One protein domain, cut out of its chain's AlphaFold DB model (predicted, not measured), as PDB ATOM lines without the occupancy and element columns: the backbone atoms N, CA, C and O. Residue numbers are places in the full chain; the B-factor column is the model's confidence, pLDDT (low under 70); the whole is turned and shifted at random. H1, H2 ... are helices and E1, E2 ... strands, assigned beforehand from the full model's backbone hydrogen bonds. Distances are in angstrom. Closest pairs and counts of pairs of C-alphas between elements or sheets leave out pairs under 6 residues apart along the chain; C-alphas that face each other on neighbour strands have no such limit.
ATOM      1  N   ARG A   7     223.042 356.380 290.901       91.88
ATOM      2  CA  ARG A   7     224.331 356.323 290.179       91.88
ATOM      3  C   ARG A   7     224.571 354.988 289.478       91.88
ATOM      4  O   ARG A   7     225.449 354.893 288.629       91.88
ATOM      5  N   SER A   8     223.801 353.960 289.832       92.25
ATOM      6  CA  SER A   8     223.749 352.690 289.103       92.25
ATOM      7  C   SER A   8     223.139 352.804 287.699       92.25
ATOM      8  O   SER A   8     223.230 351.849 286.934       92.25
ATOM      9  N   GLY A   9     222.508 353.937 287.373       93.44
ATOM     10  CA  GLY A   9     221.748 354.144 286.139       93.44
ATOM     11  C   GLY A   9     220.270 353.768 286.254       93.44
ATOM     12  O   GLY A   9     219.513 354.054 285.338       93.44
ATOM     13  N   PHE A  10     219.828 353.186 287.375       94.75
ATOM     14  CA  PHE A  10     218.433 352.785 287.582       94.75
ATOM     15  C   PHE A  10     217.755 353.610 288.678       94.75
ATOM     16  O   PHE A  10     218.334 353.896 289.727       94.75
ATOM     17  N   CYS A  11     216.490 353.963 288.468       94.56
ATOM     18  CA  CYS A  11     215.658 354.627 289.456       94.56
ATOM     19  C   CYS A  11     215.275 353.656 290.575       94.56
ATOM     20  O   CYS A  11     214.581 352.666 290.344       94.56
ATOM     21  N   SER A  12     215.639 353.991 291.809       89.81
ATOM     22  CA  SER A  12     215.317 353.188 292.992       89.81
ATOM     23  C   SER A  12     213.823 353.141 293.336       89.81
ATOM     24  O   SER A  12     213.405 352.260 294.082       89.81
ATOM     25  N   LEU A  13     213.004 354.049 292.783       92.69
ATOM     26  CA  LEU A  13     211.552 354.057 292.997       92.69
ATOM     27  C   LEU A  13     210.766 353.292 291.930       92.69
ATOM     28  O   LEU A  13     209.937 352.458 292.279       92.69
ATOM     29  N   CYS A  14     210.973 353.588 290.642       94.69
ATOM     30  CA  CYS A  14     210.176 352.990 289.564       94.69
ATOM     31  C   CYS A  14     210.906 351.897 288.772       94.69
ATOM     32  O   CYS A  14     210.285 351.258 287.928       94.69
ATOM     33  N   GLY A  15     212.207 351.694 289.004       94.06
ATOM     34  CA  GLY A  15     213.026 350.741 288.254       94.06
ATOM     35  C   GLY A  15     213.393 351.175 286.831       94.06
ATOM     36  O   GLY A  15     214.036 350.402 286.131       94.06
ATOM     37  N   GLY A  16     213.004 352.382 286.398       95.25
ATOM     38  CA  GLY A  16     213.386 352.928 285.091       95.25
ATOM     39  C   GLY A  16     214.900 353.106 284.965       95.25
ATOM     40  O   GLY A  16     215.568 353.373 285.956       95.25
ATOM     41  N   ASP A  17     215.432 352.968 283.760       95.81
ATOM     42  CA  ASP A  17     216.869 352.931 283.443       95.81
ATOM     43  C   ASP A  17     217.397 354.221 282.796       95.81
ATOM     44  O   ASP A  17     218.570 354.329 282.444       95.81
ATOM     45  N   GLU A  18     216.533 355.224 282.657       97.00
ATOM     46  CA  GLU A  18     216.909 356.536 282.156       97.00
ATOM     47  C   GLU A  18     217.014 357.539 283.316       97.00
ATOM     48  O   GLU A  18     216.021 358.066 283.841       97.00
ATOM     49  N   VAL A  19     218.261 357.778 283.729       96.50
ATOM     50  CA  VAL A  19     218.644 358.683 284.816       96.50
ATOM     51  C   VAL A  19     219.645 359.714 284.305       96.50
ATOM     52  O   VAL A  19     220.676 359.358 283.739       96.50
ATOM     53  N   HIS A  20     219.370 360.993 284.560       96.12
ATOM     54  CA  HIS A  20     220.226 362.114 284.163       96.12
ATOM     55  C   HIS A  20     220.851 362.797 285.374       96.12
ATOM     56  O   HIS A  20     220.194 362.975 286.399       96.12
ATOM     57  N   GLU A  21     222.101 363.227 285.234       95.00
ATOM     58  CA  GLU A  21     222.756 364.123 286.186       95.00
ATOM     59  C   GLU A  21     222.433 365.580 285.841       95.00
ATOM     60  O   GLU A  21     222.530 365.998 284.688       95.00
ATOM     61  N   ALA A  22     222.032 366.356 286.844       92.31
ATOM     62  CA  ALA A  22     221.730 367.773 286.712       92.31
ATOM     63  C   ALA A  22     222.229 368.557 287.930       92.31
ATOM     64  O   ALA A  22     222.471 368.004 289.005       92.31
ATOM     65  N   GLU A  23     222.337 369.874 287.775       89.69
ATOM     66  CA  GLU A  23     222.607 370.790 288.879       89.69
ATOM     67  C   GLU A  23     221.329 371.520 289.283       89.69
ATOM     68  O   GLU A  23     220.596 372.046 288.445       89.69
ATOM     69  N   MET A  24     221.078 371.593 290.589       82.75
ATOM     70  CA  MET A  24     220.025 372.426 291.148       82.75
ATOM     71  C   MET A  24     220.642 373.534 291.996       82.75
ATOM     72  O   MET A  24     221.346 373.275 292.976       82.75
ATOM     73  N   ALA A  25     220.367 374.780 291.612       79.06
ATOM     74  CA  ALA A  25     220.797 375.965 292.338       79.06
ATOM     75  C   ALA A  25     219.679 376.467 293.263       79.06
ATOM     76  O   ALA A  25     218.527 376.602 292.854       79.06
ATOM     77  N   GLY A  26     220.016 376.766 294.515       74.06
ATOM     78  CA  GLY A  26     219.063 377.281 295.494       74.06
ATOM     79  C   GLY A  26     219.709 377.563 296.844       74.06
ATOM     80  O   GLY A  26     220.761 377.023 297.169       74.06
ATOM     81  N   GLN A  27     219.076 378.403 297.664       71.88
ATOM     82  CA  GLN A  27     219.517 378.633 299.044       71.88
ATOM     83  C   GLN A  27     218.987 377.527 299.959       71.88
ATOM     84  O   GLN A  27     218.072 377.736 300.754       71.88
ATOM     85  N   LEU A  28     219.560 376.333 299.842       72.31
ATOM     86  CA  LEU A  28     219.278 375.240 300.762       72.31
ATOM     87  C   LEU A  28     220.364 375.190 301.835       72.31
ATOM     88  O   LEU A  28     221.502 375.633 301.654       72.31
ATOM     89  N   GLY A  29     220.013 374.647 302.993       72.69
ATOM     90  CA  GLY A  29     221.008 374.459 304.024       72.69
ATOM     91  C   GLY A  29     220.705 373.316 304.963       72.69
ATOM     92  O   GLY A  29     219.556 372.990 305.257       72.69
ATOM     93  N   LEU A  30     221.785 372.718 305.444       72.88
ATOM     94  CA  LEU A  30     221.754 371.648 306.422       72.88
ATOM     95  C   LEU A  30     221.919 372.261 307.808       72.88
ATOM     96  O   LEU A  30     222.848 373.025 308.062       72.88
ATOM     97  N   ARG A  31     221.018 371.924 308.728       73.31
ATOM     98  CA  ARG A  31     221.124 372.307 310.140       73.31
ATOM     99  C   ARG A  31     220.719 371.142 311.022       73.31
ATOM    100  O   ARG A  31     219.821 370.378 310.672       73.31
ATOM    101  N   LYS A  32     221.324 371.049 312.206       74.06
ATOM    102  CA  LYS A  32     220.711 370.267 313.285       74.06
ATOM    103  C   LYS A  32     219.378 370.923 313.692       74.06
ATOM    104  O   LYS A  32     219.245 372.144 313.533       74.06
ATOM    105  N   VAL A  40     224.454 375.550 301.310       70.62
ATOM    106  CA  VAL A  40     224.977 374.952 300.081       70.62
ATOM    107  C   VAL A  40     224.134 375.514 298.940       70.62
ATOM    108  O   VAL A  40     222.912 375.446 298.992       70.62
ATOM    109  N   ASN A  41     224.791 376.133 297.958       70.69
ATOM    110  CA  ASN A  41     224.103 376.895 296.910       70.69
ATOM    111  C   ASN A  41     223.838 376.079 295.638       70.69
ATOM    112  O   ASN A  41     222.975 376.457 294.851       70.69
ATOM    113  N   VAL A  42     224.590 374.995 295.431       75.94
ATOM    114  CA  VAL A  42     224.500 374.126 294.254       75.94
ATOM    115  C   VAL A  42     224.564 372.677 294.712       75.94
ATOM    116  O   VAL A  42     225.418 372.316 295.528       75.94
ATOM    117  N   PHE A  43     223.651 371.863 294.192       81.38
ATOM    118  CA  PHE A  43     223.570 370.433 294.454       81.38
ATOM    119  C   PHE A  43     223.573 369.678 293.142       81.38
ATOM    120  O   PHE A  43     222.826 370.024 292.229       81.38
ATOM    121  N   THR A  44     224.349 368.604 293.094       88.56
ATOM    122  CA  THR A  44     224.181 367.589 292.061       88.56
ATOM    123  C   THR A  44     222.935 366.778 292.399       88.56
ATOM    124  O   THR A  44     222.779 366.303 293.529       88.56
ATOM    125  N   VAL A  45     222.041 366.618 291.434       92.88
ATOM    126  CA  VAL A  45     220.848 365.779 291.547       92.88
ATOM    127  C   VAL A  45     220.828 364.767 290.409       92.88
ATOM    128  O   VAL A  45     221.241 365.067 289.293       92.88
ATOM    129  N   LEU A  46     220.344 363.565 290.698       95.25
ATOM    130  CA  LEU A  46     219.999 362.570 289.691       95.25
ATOM    131  C   LEU A  46     218.489 362.583 289.483       95.25
ATOM    132  O   LEU A  46     217.733 362.574 290.457       95.25
ATOM    133  N   VAL A  47     218.063 362.615 288.223       96.38
ATOM    134  CA  VAL A  47     216.662 362.765 287.816       96.38
ATOM    135  C   VAL A  47     216.249 361.575 286.961       96.38
ATOM    136  O   VAL A  47     216.849 361.331 285.918       96.38
ATOM    137  N   CYS A  48     215.215 360.844 287.373       97.19
ATOM    138  CA  CYS A  48     214.614 359.803 286.536       97.19
ATOM    139  C   CYS A  48     213.606 360.422 285.560       97.19
ATOM    140  O   CYS A  48     212.677 361.101 286.000       97.19
ATOM    141  N   THR A  49     213.726 360.142 284.260       97.38
ATOM    142  CA  THR A  49     212.758 360.634 283.257       97.38
ATOM    143  C   THR A  49     211.400 359.950 283.375       97.38
ATOM    144  O   THR A  49     210.369 360.586 283.177       97.38
ATOM    145  N   GLY A  50     211.388 358.668 283.752       96.19
ATOM    146  CA  GLY A  50     210.172 357.861 283.802       96.19
ATOM    147  C   GLY A  50     209.183 358.285 284.889       96.19
ATOM    148  O   GLY A  50     207.975 358.205 284.679       96.19
ATOM    149  N   CYS A  51     209.664 358.730 286.055       96.31
ATOM    150  CA  CYS A  51     208.790 359.095 287.182       96.31
ATOM    151  C   CYS A  51     209.096 360.451 287.834       96.31
ATOM    152  O   CYS A  51     208.406 360.838 288.775       96.31
ATOM    153  N   GLY A  52     210.129 361.168 287.382       95.81
ATOM    154  CA  GLY A  52     210.530 362.454 287.957       95.81
ATOM    155  C   GLY A  52     211.176 362.361 289.343       95.81
ATOM    156  O   GLY A  52     211.344 363.388 290.000       95.81
ATOM    157  N   HIS A  53     211.532 361.163 289.823       95.38
ATOM    158  CA  HIS A  53     212.212 361.022 291.110       95.38
ATOM    159  C   HIS A  53     213.571 361.732 291.095       95.38
ATOM    160  O   HIS A  53     214.362 361.551 290.167       95.38
ATOM    161  N   LEU A  54     213.822 362.511 292.151       94.00
ATOM    162  CA  LEU A  54     215.063 363.240 292.383       94.00
ATOM    163  C   LEU A  54     215.844 362.606 293.531       94.00
ATOM    164  O   LEU A  54     215.358 362.566 294.666       94.00
ATOM    165  N   GLN A  55     217.086 362.212 293.263       93.12
ATOM    166  CA  GLN A  55     218.047 361.831 294.292       93.12
ATOM    167  C   GLN A  55     219.145 362.889 294.419       93.12
ATOM    168  O   GLN A  55     219.861 363.196 293.471       93.12
ATOM    169  N   TRP A  56     219.277 363.455 295.617       89.00
ATOM    170  CA  TRP A  56     220.190 364.561 295.893       89.00
ATOM    171  C   TRP A  56     221.558 364.064 296.354       89.00
ATOM    172  O   TRP A  56     221.656 363.269 297.289       89.00
ATOM    173  N   HIS A  57     222.619 364.623 295.776       85.06
ATOM    174  CA  HIS A  57     223.995 364.394 296.194       85.06
ATOM    175  C   HIS A  57     224.625 365.709 296.648       85.06
ATOM    176  O   HIS A  57     224.925 366.604 295.860       85.06
ATOM    177  N   VAL A  58     224.856 365.817 297.954       79.25
ATOM    178  CA  VAL A  58     225.602 366.942 298.519       79.25
ATOM    179  C   VAL A  58     227.098 366.667 298.327       79.25
ATOM    180  O   VAL A  58     227.575 365.636 298.812       79.25
ATOM    181  N   PRO A  59     227.865 367.550 297.664       76.88
ATOM    182  CA  PRO A  59     229.306 367.382 297.550       76.88
ATOM    183  C   PRO A  59     229.955 367.463 298.938       76.88
ATOM    184  O   PRO A  59     229.892 368.489 299.623       76.88
ATOM    185  N   MET A  60     230.576 366.360 299.350       83.00
ATOM    186  CA  MET A  60     231.230 366.221 300.647       83.00
ATOM    187  C   MET A  60     232.746 366.362 300.493       83.00
ATOM    188  O   MET A  60     233.415 365.423 300.060       83.00
ATOM    189  N   ASP A  61     233.289 367.514 300.879       85.06
ATOM    190  CA  ASP A  61     234.722 367.719 301.111       85.06
ATOM    191  C   ASP A  61     235.094 367.366 302.567       85.06
ATOM    192  O   ASP A  61     234.257 366.915 303.358       85.06
ATOM    193  N   GLU A  62     236.377 367.480 302.914       88.56
ATOM    194  CA  GLU A  62     236.847 367.202 304.274       88.56
ATOM    195  C   GLU A  62     236.213 368.143 305.305       88.56
ATOM    196  O   GLU A  62     235.681 367.662 306.304       88.56
ATOM    197  N   GLU A  63     236.152 369.446 305.020       84.62
ATOM    198  CA  GLU A  63     235.586 370.459 305.915       84.62
ATOM    199  C   GLU A  63     234.115 370.178 306.261       84.62
ATOM    200  O   GLU A  63     233.732 370.169 307.435       84.62
ATOM    201  N   ARG A  64     233.278 369.891 305.259       81.31
ATOM    202  CA  ARG A  64     231.854 369.573 305.440       81.31
ATOM    203  C   ARG A  64     231.662 368.247 306.155       81.31
ATOM    204  O   ARG A  64     230.762 368.135 306.992       81.31
ATOM    205  N   ARG A  65     232.487 367.234 305.853       87.69
ATOM    206  CA  ARG A  65     232.462 365.946 306.577       87.69
ATOM    207  C   ARG A  65     232.730 366.170 308.057       87.69
ATOM    208  O   ARG A  65     231.994 365.660 308.902       87.69
ATOM    209  N   ASP A  66     233.743 366.962 308.356       88.50
ATOM    210  CA  ASP A  66     234.134 367.332 309.704       88.50
ATOM    211  C   ASP A  66     233.068 368.160 310.423       88.50
ATOM    212  O   ASP A  66     232.730 367.886 311.580       88.50
ATOM    213  N   TRP A  67     232.479 369.137 309.734       84.88
ATOM    214  CA  TRP A  67     231.357 369.913 310.248       84.88
ATOM    215  C   TRP A  67     230.176 369.009 310.613       84.88
ATOM    216  O   TRP A  67     229.681 369.097 311.738       84.88
ATOM    217  N   LEU A  68     229.772 368.084 309.731       85.31
ATOM    218  CA  LEU A  68     228.687 367.135 310.010       85.31
ATOM    219  C   LEU A  68     229.004 366.265 311.226       85.31
ATOM    220  O   LEU A  68     228.175 366.170 312.134       85.31
ATOM    221  N   ARG A  69     230.211 365.687 311.286       87.75
ATOM    222  CA  ARG A  69     230.657 364.857 312.417       87.75
ATOM    223  C   ARG A  69     230.606 365.611 313.746       87.75
ATOM    224  O   ARG A  69     230.249 365.019 314.759       87.75
ATOM    225  N   ARG A  70     230.942 366.906 313.749       85.56
ATOM    226  CA  ARG A  70     230.961 367.745 314.960       85.56
ATOM    227  C   ARG A  70     229.598 368.325 315.338       85.56
ATOM    228  O   ARG A  70     229.366 368.600 316.513       85.56
ATOM    229  N   LYS A  71     228.728 368.610 314.365       81.94
ATOM    230  CA  LYS A  71     227.529 369.445 314.572       81.94
ATOM    231  C   LYS A  71     226.211 368.695 314.441       81.94
ATOM    232  O   LYS A  71     225.193 369.228 314.886       81.94
ATOM    233  N   THR A  72     226.206 367.489 313.877       81.06
ATOM    234  CA  THR A  72     224.984 366.702 313.670       81.06
ATOM    235  C   THR A  72     225.079 365.334 314.349       81.06
ATOM    236  O   THR A  72     226.139 364.708 314.317       81.06
TER     237      THR A  72
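Overview. This is residues 7 to 32 and 40 to 72 of the 82 residues of an uncharacterized protein of Streptomyces sp. HPH0547 (UniProt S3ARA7). A long, strongly twisted ribbon of three antiparallel strands, in the order E1, E2, E3, has helix H1 beyond one end, where residues 61 to 67 stand free. Residues 7 to 18, with no named element, and the turn between E2 and E3 lie at the other end. The printed part has 59 residues, with E1, E2, E3 and H1 in that order; the class is mixed, helices and strands. It is loose, with a radius of gyration of the C-alphas of 13.7 A, and spans 38 by 21 by 18 A.

Arrangement. Inner strand E2, residues 40 to 48, is antiparallel to edge strand E1, residues 19 to 30, at 148 degrees; N 22 and O 45 are 2.9 A apart, within hydrogen-bond range. E2 and edge strand E3, residues 54 to 57, form a hairpin at 137 degrees, with N 46 and O 55 at 2.8 A. H1, residues 62 to 71, is not on the sheet and is apart from E1 and E2; every O i to N i+4 pair in it is within hydrogen-bond range.

Along the chain. E1 begins at C-alpha 19 (218.644, 358.683, 284.816), is 25.4 A long and bends by 96 degrees at residue 27. E2 is 22.8 A long, E3 9.8 A. H1, 14.1 A, ends at C-alpha 71 (227.529, 369.445, 314.572).

Size, cuts and confidence. The C-alphas farthest apart, of Gly 50 and Arg 70, are 38.7 A apart. Residues 33 to 39 are not printed; C-alphas 32 and 40 are 14.6 A apart across this cut. The links E2 to E3 and E3 to H1 are tight. No printed residue has a pLDDT under 70.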